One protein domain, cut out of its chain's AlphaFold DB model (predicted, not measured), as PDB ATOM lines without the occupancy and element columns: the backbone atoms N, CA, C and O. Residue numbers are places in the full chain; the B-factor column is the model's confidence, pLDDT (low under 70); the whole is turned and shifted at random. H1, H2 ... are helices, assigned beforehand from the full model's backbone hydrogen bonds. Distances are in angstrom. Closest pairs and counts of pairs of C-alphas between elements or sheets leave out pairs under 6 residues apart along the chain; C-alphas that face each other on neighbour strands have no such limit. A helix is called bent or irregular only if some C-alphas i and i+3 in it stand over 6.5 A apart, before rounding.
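Overview. This is residues 2 to 81 of the 83 residues of an uncharacterized protein of Syntrophaceticus schinkii (UniProt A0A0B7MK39). A hairpin of two helices, H3 and H4, with the shorter H5 packed across the H3 end at residues 31 to 36, makes a small head, and a long arm of two helices, H1 and H2, sticks out from it. The arm, residues 2 to 29, stands free of the rest and makes most of the length. The printed part has 80 residues with five named helices, H1 to H5 in order along the chain, and no named strand; the class is all helix. The whole is extended, with a radius of gyration of the C-alphas of 22.3 A, and spans 70 by 30 by 19 A.

Along the chain. H1, residues 2 to 10, begins at C-alpha 2 at (442.759, 385.719, 396.689) and is 12.4 A long from first to last C-alpha. H2, residues 12 to 25, is 20.4 A long; it is neither bent nor irregular, but only just: C-alphas 13 and 16 are 6.1 A apart. H3, residues 31 to 48, is the longest helix with 18 residues and 25.5 A, and begins at C-alpha 31 at (488.348, 378.833, 389.118). H4, residues 54 to 67, is 20.0 A long. H5, residues 70 to 79, is 14.7 A long and ends at C-alpha 79 at (493.826, 374.032, 396.696).

Arrangement. H1 and H2 are close but not clearly touching, with the closest C-alphas, those of Asn 8 and Thr 14, 6.3 A apart. Their lines stand at a steep tilt of 61 degrees, and they run the same way. H2 and H3 are apart, and H1 touches no helix. H3 and H4 form a helical hairpin: they touch, with the closest C-alphas, those of Glu 43 and Ile 57, 6.4 A apart, and H3 takes part with residues 39 to 47 alone. They run opposite ways at a shallow tilt of 34 degrees, only just short of steep. H3 touches H5 with residues 31 to 36 alone; the closest C-alphas are those of Ala 32 and Arg 75, 5.4 A apart, and the lines are about perpendicular at 86 degrees. H4 and H5 are close but not clearly touching, with the closest C-alphas, those of Ile 65 and Lys 73, 7.0 A apart. In H1, H3 and H4 every O i to N i+4 pair is within hydrogen-bond range; in H2 it is 7 of 10 and in H5 4 of 6.

Size, cuts and confidence. The C-alphas farthest apart are those of Leu 2 and Gln 55, at 70.2 A. Without the stretches that stand free, residues 2 to 29 and 66 to 71, the body has 46 residues and spans 30 by 17 by 15 A. The printed part has no cut, and its four links between helices are tight. The mean pLDDT of the printed part is 79.9; residues 2 to 15, 25 to 28 and 77 to 81 are under 70.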
ATOM      1  N   LEU A   2     442.976 387.081 397.220       61.56
ATOM      2  CA  LEU A   2     442.759 385.719 396.689       61.56
ATOM      3  C   LEU A   2     443.189 385.502 395.221       61.56
ATOM      4  O   LEU A   2     443.702 384.450 394.865       61.56
ATOM      5  N   SER A   3     443.028 386.512 394.363       58.56
ATOM      6  CA  SER A   3     443.401 386.441 392.941       58.56
ATOM      7  C   SER A   3     444.919 386.406 392.703       58.56
ATOM      8  O   SER A   3     445.367 385.902 391.680       58.56
ATOM      9  N   LEU A   4     445.714 386.958 393.629       59.94
ATOM     10  CA  LEU A   4     447.180 386.920 393.563       59.94
ATOM     11  C   LEU A   4     447.706 385.565 394.040       59.94
ATOM     12  O   LEU A   4     448.598 385.009 393.410       59.94
ATOM     13  N   GLU A   5     447.114 385.021 395.104       63.81
ATOM     14  CA  GLU A   5     447.466 383.705 395.653       63.81
ATOM     15  C   GLU A   5     447.097 382.571 394.689       63.81
ATOM     16  O   GLU A   5     447.915 381.688 394.441       63.81
ATOM     17  N   SER A   6     445.926 382.648 394.045       64.06
ATOM     18  CA  SER A   6     445.525 381.716 392.979       64.06
ATOM     19  C   SER A   6     446.478 381.760 391.778       64.06
ATOM     20  O   SER A   6     446.805 380.715 391.221       64.06
ATOM     21  N   ARG A   7     446.993 382.943 391.412       62.03
ATOM     22  CA  ARG A   7     447.981 383.068 390.332       62.03
ATOM     23  C   ARG A   7     449.345 382.498 390.728       62.03
ATOM     24  O   ARG A   7     449.986 381.877 389.900       62.03
ATOM     25  N   ASN A   8     449.777 382.662 391.977       61.69
ATOM     26  CA  ASN A   8     451.057 382.117 392.449       61.69
ATOM     27  C   ASN A   8     451.069 380.577 392.514       61.69
ATOM     28  O   ASN A   8     452.134 379.978 392.406       61.69
ATOM     29  N   GLY A   9     449.904 379.947 392.707       63.81
ATOM     30  CA  GLY A   9     449.762 378.487 392.721       63.81
ATOM     31  C   GLY A   9     449.645 377.839 391.336       63.81
ATOM     32  O   GLY A   9     450.055 376.693 391.180       63.81
ATOM     33  N   GLU A  10     449.110 378.554 390.338       63.47
ATOM     34  CA  GLU A  10     448.741 377.974 389.030       63.47
ATOM     35  C   GLU A  10     449.514 378.561 387.832       63.47
ATOM     36  O   GLU A  10     449.432 378.031 386.724       63.47
ATOM     37  N   ASP A  11     450.265 379.658 388.003       65.25
ATOM     38  CA  ASP A  11     450.982 380.304 386.898       65.25
ATOM     39  C   ASP A  11     452.370 379.660 386.684       65.25
ATOM     40  O   ASP A  11     453.244 379.745 387.553       65.25
ATOM     41  N   PRO A  12     452.654 379.057 385.517       59.06
ATOM     42  CA  PRO A  12     453.970 378.492 385.217       59.06
ATOM     43  C   PRO A  12     455.084 379.554 385.162       59.06
ATOM     44  O   PRO A  12     456.262 379.213 385.233       59.06
ATOM     45  N   ARG A  13     454.757 380.854 385.096       61.41
ATOM     46  CA  ARG A  13     455.743 381.949 385.185       61.41
ATOM     47  C   ARG A  13     456.334 382.112 386.590       61.41
ATOM     48  O   ARG A  13     457.364 382.767 386.733       61.41
ATOM     49  N   THR A  14     455.750 381.478 387.608       63.00
ATOM     50  CA  THR A  14     456.298 381.419 388.977       63.00
ATOM     51  C   THR A  14     457.477 380.440 389.106       63.00
ATOM     52  O   THR A  14     458.219 380.498 390.084       63.00
ATOM     53  N   ILE A  15     457.739 379.615 388.079       63.47
ATOM     54  CA  ILE A  15     458.928 378.741 387.989       63.47
ATOM     55  C   ILE A  15     460.225 379.557 387.929       63.47
ATOM     56  O   ILE A  15     461.280 379.033 388.261       63.47
ATOM     57  N   GLY A  16     460.179 380.848 387.578       70.19
ATOM     58  CA  GLY A  16     461.370 381.701 387.594       70.19
ATOM     59  C   GLY A  16     462.081 381.697 388.952       70.19
ATOM     60  O   GLY A  16     463.301 381.592 389.000       70.19
ATOM     61  N   GLN A  17     461.332 381.718 390.060       72.44
ATOM     62  CA  GLN A  17     461.918 381.634 391.400       72.44
ATOM     63  C   GLN A  17     462.533 380.255 391.671       72.44
ATOM     64  O   GLN A  17     463.616 380.179 392.241       72.44
ATOM     65  N   LEU A  18     461.886 379.181 391.208       72.88
ATOM     66  CA  LEU A  18     462.436 377.828 391.270       72.88
ATOM     67  C   LEU A  18     463.739 377.727 390.460       72.88
ATOM     68  O   LEU A  18     464.710 377.178 390.951       72.88
ATOM     69  N   PHE A  19     463.791 378.315 389.261       70.62
ATOM     70  CA  PHE A  19     464.988 378.370 388.418       70.62
ATOM     71  C   PHE A  19     466.141 379.100 389.114       70.62
ATOM     72  O   PHE A  19     467.248 378.579 389.129       70.62
ATOM     73  N   TYR A  20     465.889 380.256 389.738       72.88
ATOM     74  CA  TYR A  20     466.925 380.968 390.495       72.88
ATOM     75  C   TYR A  20     467.403 380.185 391.720       72.88
ATOM     76  O   TYR A  20     468.603 380.149 391.953       72.88
ATOM     77  N   ILE A  21     466.503 379.525 392.459       75.12
ATOM     78  CA  ILE A  21     466.877 378.643 393.578       75.12
ATOM     79  C   ILE A  21     467.715 377.468 393.066       75.12
ATOM     80  O   ILE A  21     468.760 377.181 393.628       75.12
ATOM     81  N   CYS A  22     467.318 376.837 391.959       71.94
ATOM     82  CA  CYS A  22     468.101 375.771 391.347       71.94
ATOM     83  C   CYS A  22     469.475 376.268 390.875       71.94
ATOM     84  O   CYS A  22     470.454 375.557 391.038       71.94
ATOM     85  N   CYS A  23     469.572 377.472 390.307       72.50
ATOM     86  CA  CYS A  23     470.852 378.066 389.920       72.50
ATOM     87  C   CYS A  23     471.735 378.424 391.122       72.50
ATOM     88  O   CYS A  23     472.942 378.270 391.020       72.50
ATOM     89  N   ASP A  24     471.154 378.869 392.235       72.06
ATOM     90  CA  ASP A  24     471.870 379.134 393.492       72.06
ATOM     91  C   ASP A  24     472.351 377.825 394.153       72.06
ATOM     92  O   ASP A  24     473.455 377.749 394.689       72.06
ATOM     93  N   GLU A  25     471.558 376.753 394.040       68.56
ATOM     94  CA  GLU A  25     471.930 375.405 394.486       68.56
ATOM     95  C   GLU A  25     473.005 374.751 393.602       68.56
ATOM     96  O   GLU A  25     473.783 373.913 394.078       68.56
ATOM     97  N   LEU A  26     473.081 375.117 392.318       69.81
ATOM     98  CA  LEU A  26     474.173 374.717 391.436       69.81
ATOM     99  C   LEU A  26     475.448 375.438 391.889       69.81
ATOM    100  O   LEU A  26     475.720 376.556 391.471       69.81
ATOM    101  N   LYS A  27     476.245 374.775 392.738       65.19
ATOM    102  CA  LYS A  27     477.560 375.276 393.166       65.19
ATOM    103  C   LYS A  27     478.359 375.777 391.963       65.19
ATOM    104  O   LYS A  27     478.772 374.973 391.123       65.19
ATOM    105  N   ASP A  28     478.629 377.080 391.937       69.69
ATOM    106  CA  ASP A  28     479.608 377.660 391.028       69.69
ATOM    107  C   ASP A  28     480.936 376.931 391.226       69.69
ATOM    108  O   ASP A  28     481.484 376.863 392.331       69.69
ATOM    109  N   ILE A  29     481.447 376.343 390.145       76.94
ATOM    110  CA  ILE A  29     482.777 375.753 390.177       76.94
ATOM    111  C   ILE A  29     483.784 376.884 390.367       76.94
ATOM    112  O   ILE A  29     483.831 377.832 389.579       76.94
ATOM    113  N   SER A  30     484.595 376.803 391.422       83.69
ATOM    114  CA  SER A  30     485.641 377.797 391.614       83.69
ATOM    115  C   SER A  30     486.645 377.709 390.462       83.69
ATOM    116  O   SER A  30     486.862 376.649 389.868       83.69
ATOM    117  N   LEU A  31     487.297 378.827 390.137       80.56
ATOM    118  CA  LEU A  31     488.348 378.833 389.118       80.56
ATOM    119  C   LEU A  31     489.439 377.789 389.427       80.56
ATOM    120  O   LEU A  31     489.958 377.161 388.509       80.56
ATOM    121  N   ALA A  32     489.761 377.587 390.709       83.94
ATOM    122  CA  ALA A  32     490.739 376.601 391.147       83.94
ATOM    123  C   ALA A  32     490.264 375.163 390.866       83.94
ATOM    124  O   ALA A  32     490.998 374.390 390.253       83.94
ATOM    125  N   ASP A  33     489.009 374.842 391.191       84.88
ATOM    126  CA  ASP A  33     488.413 373.528 390.915       84.88
ATOM    127  C   ASP A  33     488.333 373.234 389.412       84.88
ATOM    128  O   ASP A  33     488.590 372.112 388.967       84.88
ATOM    129  N   ALA A  34     487.989 374.245 388.609       88.38
ATOM    130  CA  ALA A  34     487.930 374.122 387.158       88.38
ATOM    131  C   ALA A  34     489.319 373.855 386.560       88.38
ATOM    132  O   ALA A  34     489.472 372.970 385.715       88.38
ATOM    133  N   LEU A  35     490.341 374.580 387.027       87.62
ATOM    134  CA  LEU A  35     491.729 374.375 386.613       87.62
ATOM    135  C   LEU A  35     492.240 372.995 387.027       87.62
ATOM    136  O   LEU A  35     492.838 372.303 386.207       87.62
ATOM    137  N   GLN A  36     491.953 372.563 388.255       88.44
ATOM    138  CA  GLN A  36     492.344 371.241 388.735       88.44
ATOM    139  C   GLN A  36     491.703 370.133 387.894       88.44
ATOM    140  O   GLN A  36     492.397 369.219 387.452       88.44
ATOM    141  N   LYS A  37     490.401 370.239 387.592       90.75
ATOM    142  CA  LYS A  37     489.711 369.296 386.698       90.75
ATOM    143  C   LYS A  37     490.316 369.271 385.298       90.75
ATOM    144  O   LYS A  37     490.462 368.190 384.736       90.75
ATOM    145  N   LEU A  38     490.670 370.427 384.735       92.25
ATOM    146  CA  LEU A  38     491.324 370.498 383.426       92.25
ATOM    147  C   LEU A  38     492.677 369.779 383.427       92.25
ATOM    148  O   LEU A  38     492.949 369.020 382.500       92.25
ATOM    149  N   LEU A  39     493.497 369.975 384.464       92.12
ATOM    150  CA  LEU A  39     494.789 369.295 384.597       92.12
ATOM    151  C   LEU A  39     494.614 367.779 384.737       92.12
ATOM    152  O   LEU A  39     495.283 367.024 384.040       92.12
ATOM    153  N   THR A  40     493.654 367.324 385.544       92.81
ATOM    154  CA  THR A  40     493.353 365.891 385.688       92.81
ATOM    155  C   THR A  40     492.867 365.265 384.379       92.81
ATOM    156  O   THR A  40     493.302 364.173 384.017       92.81
ATOM    157  N   LEU A  41     491.992 365.946 383.632       95.50
ATOM    158  CA  LEU A  41     491.544 365.468 382.320       95.50
ATOM    159  C   LEU A  41     492.696 365.413 381.311       95.50
ATOM    160  O   LEU A  41     492.752 364.498 380.491       95.50
ATOM    161  N   LEU A  42     493.621 366.372 381.377       93.81
ATOM    162  CA  LEU A  42     494.821 366.369 380.551       93.81
ATOM    163  C   LEU A  42     495.710 365.163 380.882       93.81
ATOM    164  O   LEU A  42     496.100 364.446 379.967       93.81
ATOM    165  N   GLU A  43     495.975 364.884 382.159       93.56
ATOM    166  CA  GLU A  43     496.737 363.699 382.586       93.56
ATOM    167  C   GLU A  43     496.110 362.394 382.087       93.56
ATOM    168  O   GLU A  43     496.801 361.560 381.498       93.56
ATOM    169  N   GLN A  44     494.793 362.243 382.253       95.00
ATOM    170  CA  GLN A  44     494.046 361.087 381.755       95.00
ATOM    171  C   GLN A  44     494.152 360.963 380.237       95.00
ATOM    172  O   GLN A  44     494.415 359.881 379.721       95.00
ATOM    173  N   PHE A  45     494.017 362.066 379.500       95.12
ATOM    174  CA  PHE A  45     494.174 362.058 378.049       95.12
ATOM    175  C   PHE A  45     495.583 361.614 377.627       95.12
ATOM    176  O   PHE A  45     495.724 360.767 376.742       95.12
ATOM    177  N   LEU A  46     496.627 362.136 378.277       95.00
ATOM    178  CA  LEU A  46     498.016 361.773 377.992       95.00
ATOM    179  C   LEU A  46     498.300 360.292 378.311       95.00
ATOM    180  O   LEU A  46     498.999 359.623 377.550       95.00
ATOM    181  N   GLY A  47     497.736 359.765 379.398       94.56
ATOM    182  CA  GLY A  47     497.904 358.366 379.796       94.56
ATOM    183  C   GLY A  47     497.081 357.390 378.959       94.56
ATOM    184  O   GLY A  47     497.602 356.396 378.466       94.56
ATOM    185  N   GLU A  48     495.798 357.669 378.748       94.88
ATOM    186  CA  GLU A  48     494.874 356.731 378.106       94.88
ATOM    187  C   GLU A  48     494.921 356.793 376.579       94.88
ATOM    188  O   GLU A  48     494.832 355.762 375.912       94.88
ATOM    189  N   ARG A  49     495.027 357.998 376.000       92.81
ATOM    190  CA  ARG A  49     494.961 358.186 374.540       92.81
ATOM    191  C   ARG A  49     496.325 358.173 373.889       92.81
ATOM    192  O   ARG A  49     496.454 357.645 372.789       92.81
ATOM    193  N   LEU A  50     497.320 358.743 374.558       91.69
ATOM    194  CA  LEU A  50     498.678 358.818 374.032       91.69
ATOM    195  C   LEU A  50     499.620 357.768 374.638       91.69
ATOM    196  O   LEU A  50     500.725 357.609 374.130       91.69
ATOM    197  N   GLN A  51     499.181 357.022 375.664       93.81
ATOM    198  CA  GLN A  51     499.956 355.945 376.298       93.81
ATOM    199  C   GLN A  51     501.334 356.407 376.801       93.81
ATOM    200  O   GLN A  51     502.305 355.648 376.774       93.81
ATOM    201  N   LEU A  52     501.434 357.662 377.256       94.44
ATOM    202  CA  LEU A  52     502.671 358.171 377.842       94.44
ATOM    203  C   LEU A  52     502.953 357.463 379.169       94.44
ATOM    204  O   LEU A  52     502.048 357.166 379.950       94.44
ATOM    205  N   ALA A  53     504.238 357.251 379.453       94.69
ATOM    206  CA  ALA A  53     504.659 356.811 380.773       94.69
ATOM    207  C   ALA A  53     504.313 357.882 381.816       94.69
ATOM    208  O   ALA A  53     504.507 359.075 381.581       94.69
ATOM    209  N   GLU A  54     503.878 357.455 383.000       91.75
ATOM    210  CA  GLU A  54     503.462 358.349 384.088       91.75
ATOM    211  C   GLU A  54     504.524 359.410 384.436       91.75
ATOM    212  O   GLU A  54     504.199 360.559 384.724       91.75
ATOM    213  N   GLN A  55     505.808 359.053 384.344       94.00
ATOM    214  CA  GLN A  55     506.918 359.980 384.584       94.00
ATOM    215  C   GLN A  55     506.965 361.131 383.572       94.00
ATOM    216  O   GLN A  55     507.250 362.266 383.949       94.00
ATOM    217  N   GLU A  56     506.669 360.859 382.301       94.56
ATOM    218  CA  GLU A  56     506.645 361.874 381.245       94.56
ATOM    219  C   GLU A  56     505.415 362.774 381.377       94.56
ATOM    220  O   GLU A  56     505.511 363.986 381.183       94.56
ATOM    221  N   ILE A  57     504.282 362.204 381.795       93.69
ATOM    222  CA  ILE A  57     503.065 362.963 382.105       93.69
ATOM    223  C   ILE A  57     503.342 363.951 383.239       93.69
ATOM    224  O   ILE A  57     503.114 365.145 383.068       93.69
ATOM    225  N   ARG A  58     503.916 363.490 384.359       92.38
ATOM    226  CA  ARG A  58     504.260 364.363 385.494       92.38
ATOM    227  C   ARG A  58     505.204 365.492 385.083       92.38
ATOM    228  O   ARG A  58     504.928 366.646 385.381       92.38
ATOM    229  N   ARG A  59     506.255 365.190 384.308       94.62
ATOM    230  CA  ARG A  59     507.186 366.209 383.785       94.62
ATOM    231  C   ARG A  59     506.483 367.270 382.939       94.62
ATOM    232  O   ARG A  59     506.798 368.451 383.065       94.62
ATOM    233  N   LEU A  60     505.548 366.865 382.078       94.12
ATOM    234  CA  LEU A  60     504.772 367.788 381.247       94.12
ATOM    235  C   LEU A  60     503.847 368.673 382.084       94.12
ATOM    236  O   LEU A  60     503.775 369.875 381.836       94.12
ATOM    237  N   ILE A  61     503.166 368.095 383.073       92.25
ATOM    238  CA  ILE A  61     502.277 368.836 383.972       92.25
ATOM    239  C   ILE A  61     503.073 369.820 384.831       92.25
ATOM    240  O   ILE A  61     502.718 370.997 384.881       92.25
ATOM    241  N   ASP A  62     504.197 369.395 385.408       91.44
ATOM    242  CA  ASP A  62     505.093 370.260 386.181       91.44
ATOM    243  C   ASP A  62     505.628 371.418 385.329       91.44
ATOM    244  O   ASP A  62     505.632 372.573 385.762       91.44
ATOM    245  N   TYR A  63     506.033 371.136 384.085       93.62
ATOM    246  CA  TYR A  63     506.457 372.168 383.142       93.62
ATOM    247  C   TYR A  63     505.323 373.148 382.825       93.62
ATOM    248  O   TYR A  63     505.542 374.361 382.819       93.62
ATOM    249  N   LEU A  64     504.109 372.651 382.583       91.62
ATOM    250  CA  LEU A  64     502.942 373.481 382.295       91.62
ATOM    251  C   LEU A  64     502.633 374.397 383.482       91.62
ATOM    252  O   LEU A  64     502.589 375.614 383.302       91.62
ATOM    253  N   ILE A  65     502.513 373.844 384.692       89.94
ATOM    254  CA  ILE A  65     502.263 374.605 385.923       89.94
ATOM    255  C   ILE A  65     503.385 375.621 386.158       89.94
ATOM    256  O   ILE A  65     503.111 376.784 386.453       89.94
ATOM    257  N   GLY A  66     504.644 375.229 385.952       90.44
ATOM    258  CA  GLY A  66     505.816 376.098 386.062       90.44
ATOM    259  C   GLY A  66     505.802 377.291 385.100       90.44
ATOM    260  O   GLY A  66     506.312 378.356 385.454       90.44
ATOM    261  N   ASN A  67     505.155 377.170 383.941       92.44
ATOM    262  CA  ASN A  67     505.030 378.236 382.943       92.44
ATOM    263  C   ASN A  67     503.718 379.030 383.035       92.44
ATOM    264  O   ASN A  67     503.553 380.018 382.319       92.44
ATOM    265  N   LEU A  68     502.795 378.658 383.928       89.62
ATOM    266  CA  LEU A  68     501.578 379.440 384.135       89.62
ATOM    267  C   LEU A  68     501.894 380.831 384.728       89.62
ATOM    268  O   LEU A  68     502.822 380.976 385.537       89.62
ATOM    269  N   PRO A  69     501.101 381.863 384.383       91.81
ATOM    270  CA  PRO A  69     501.147 383.154 385.065       91.81
ATOM    271  C   PRO A  69     500.918 383.013 386.578       91.81
ATOM    272  O   PRO A  69     500.181 382.127 387.019       91.81
ATOM    273  N   SER A  70     501.503 383.913 387.376       87.56
ATOM    274  CA  SER A  70     501.415 383.885 388.848       87.56
ATOM    275  C   SER A  70     499.975 383.828 389.360       87.56
ATOM    276  O   SER A  70     499.681 383.028 390.242       87.56
ATOM    277  N   PHE A  71     499.062 384.562 388.717       86.50
ATOM    278  CA  PHE A  71     497.630 384.546 389.022       86.50
ATOM    279  C   PHE A  71     497.031 383.130 389.070       86.50
ATOM    280  O   PHE A  71     496.261 382.809 389.971       86.50
ATOM    281  N   PHE A  72     497.392 382.264 388.119       85.81
ATOM    282  CA  PHE A  72     496.880 380.894 388.071       85.81
ATOM    283  C   PHE A  72     497.584 379.988 389.084       85.81
ATOM    284  O   PHE A  72     496.934 379.158 389.716       85.81
ATOM    285  N   LYS A  73     498.894 380.177 389.289       85.75
ATOM    286  CA  LYS A  73     499.676 379.431 390.288       85.75
ATOM    287  C   LYS A  73     499.169 379.664 391.705       85.75
ATOM    288  O   LYS A  73     499.041 378.715 392.465       85.75
ATOM    289  N   GLU A  74     498.843 380.908 392.041       84.50
ATOM    290  CA  GLU A  74     498.283 381.269 393.345       84.50
ATOM    291  C   GLU A  74     496.954 380.552 393.595       84.50
ATOM    292  O   GLU A  74     496.728 380.034 394.682       84.50
ATOM    293  N   ARG A  75     496.094 380.439 392.576       81.19
ATOM    294  CA  ARG A  75     494.810 379.730 392.689       81.19
ATOM    295  C   ARG A  75     494.961 378.214 392.779       81.19
ATOM    296  O   ARG A  75     494.183 377.595 393.492       81.19
ATOM    297  N   LEU A  76     495.966 377.638 392.121       78.00
ATOM    298  CA  LEU A  76     496.295 376.215 392.245       78.00
ATOM    299  C   LEU A  76     496.914 375.882 393.614       78.00
ATOM    300  O   LEU A  76     496.559 374.875 394.213       78.00
ATOM    301  N   ALA A  77     497.793 376.740 394.143       68.06
ATOM    302  CA  ALA A  77     498.444 376.530 395.438       68.06
ATOM    303  C   ALA A  77     497.459 376.587 396.619       68.06
ATOM    304  O   ALA A  77     497.638 375.859 397.593       68.06
ATOM    305  N   ILE A  78     496.406 377.408 396.520       55.12
ATOM    306  CA  ILE A  78     495.350 377.491 397.543       55.12
ATOM    307  C   ILE A  78     494.615 376.145 397.697       55.12
ATOM    308  O   ILE A  78     494.296 375.769 398.820       55.12
ATOM    309  N   CYS A  79     494.440 375.366 396.620       50.28
ATOM    310  CA  CYS A  79     493.826 374.032 396.696       50.28
ATOM    311  C   CYS A  79     494.654 373.007 397.492       50.28
ATOM    312  O   CYS A  79     494.090 372.036 397.988       50.28
ATOM    313  N   CYS A  80     495.972 373.184 397.635       45.84
ATOM    314  CA  CYS A  80     496.830 372.214 398.327       45.84
ATOM    315  C   CYS A  80     496.900 372.413 399.852       45.84
ATOM    316  O   CYS A  80     497.563 371.626 400.525       45.84
ATOM    317  N   CYS A  81     496.264 373.452 400.406       41.91
ATOM    318  CA  CYS A  81     496.350 373.792 401.833       41.91
ATOM    319  C   CYS A  81     495.093 373.455 402.653       41.91
ATOM    320  O   CYS A  81     495.087 373.710 403.854       41.91
TER     321      CYS A  81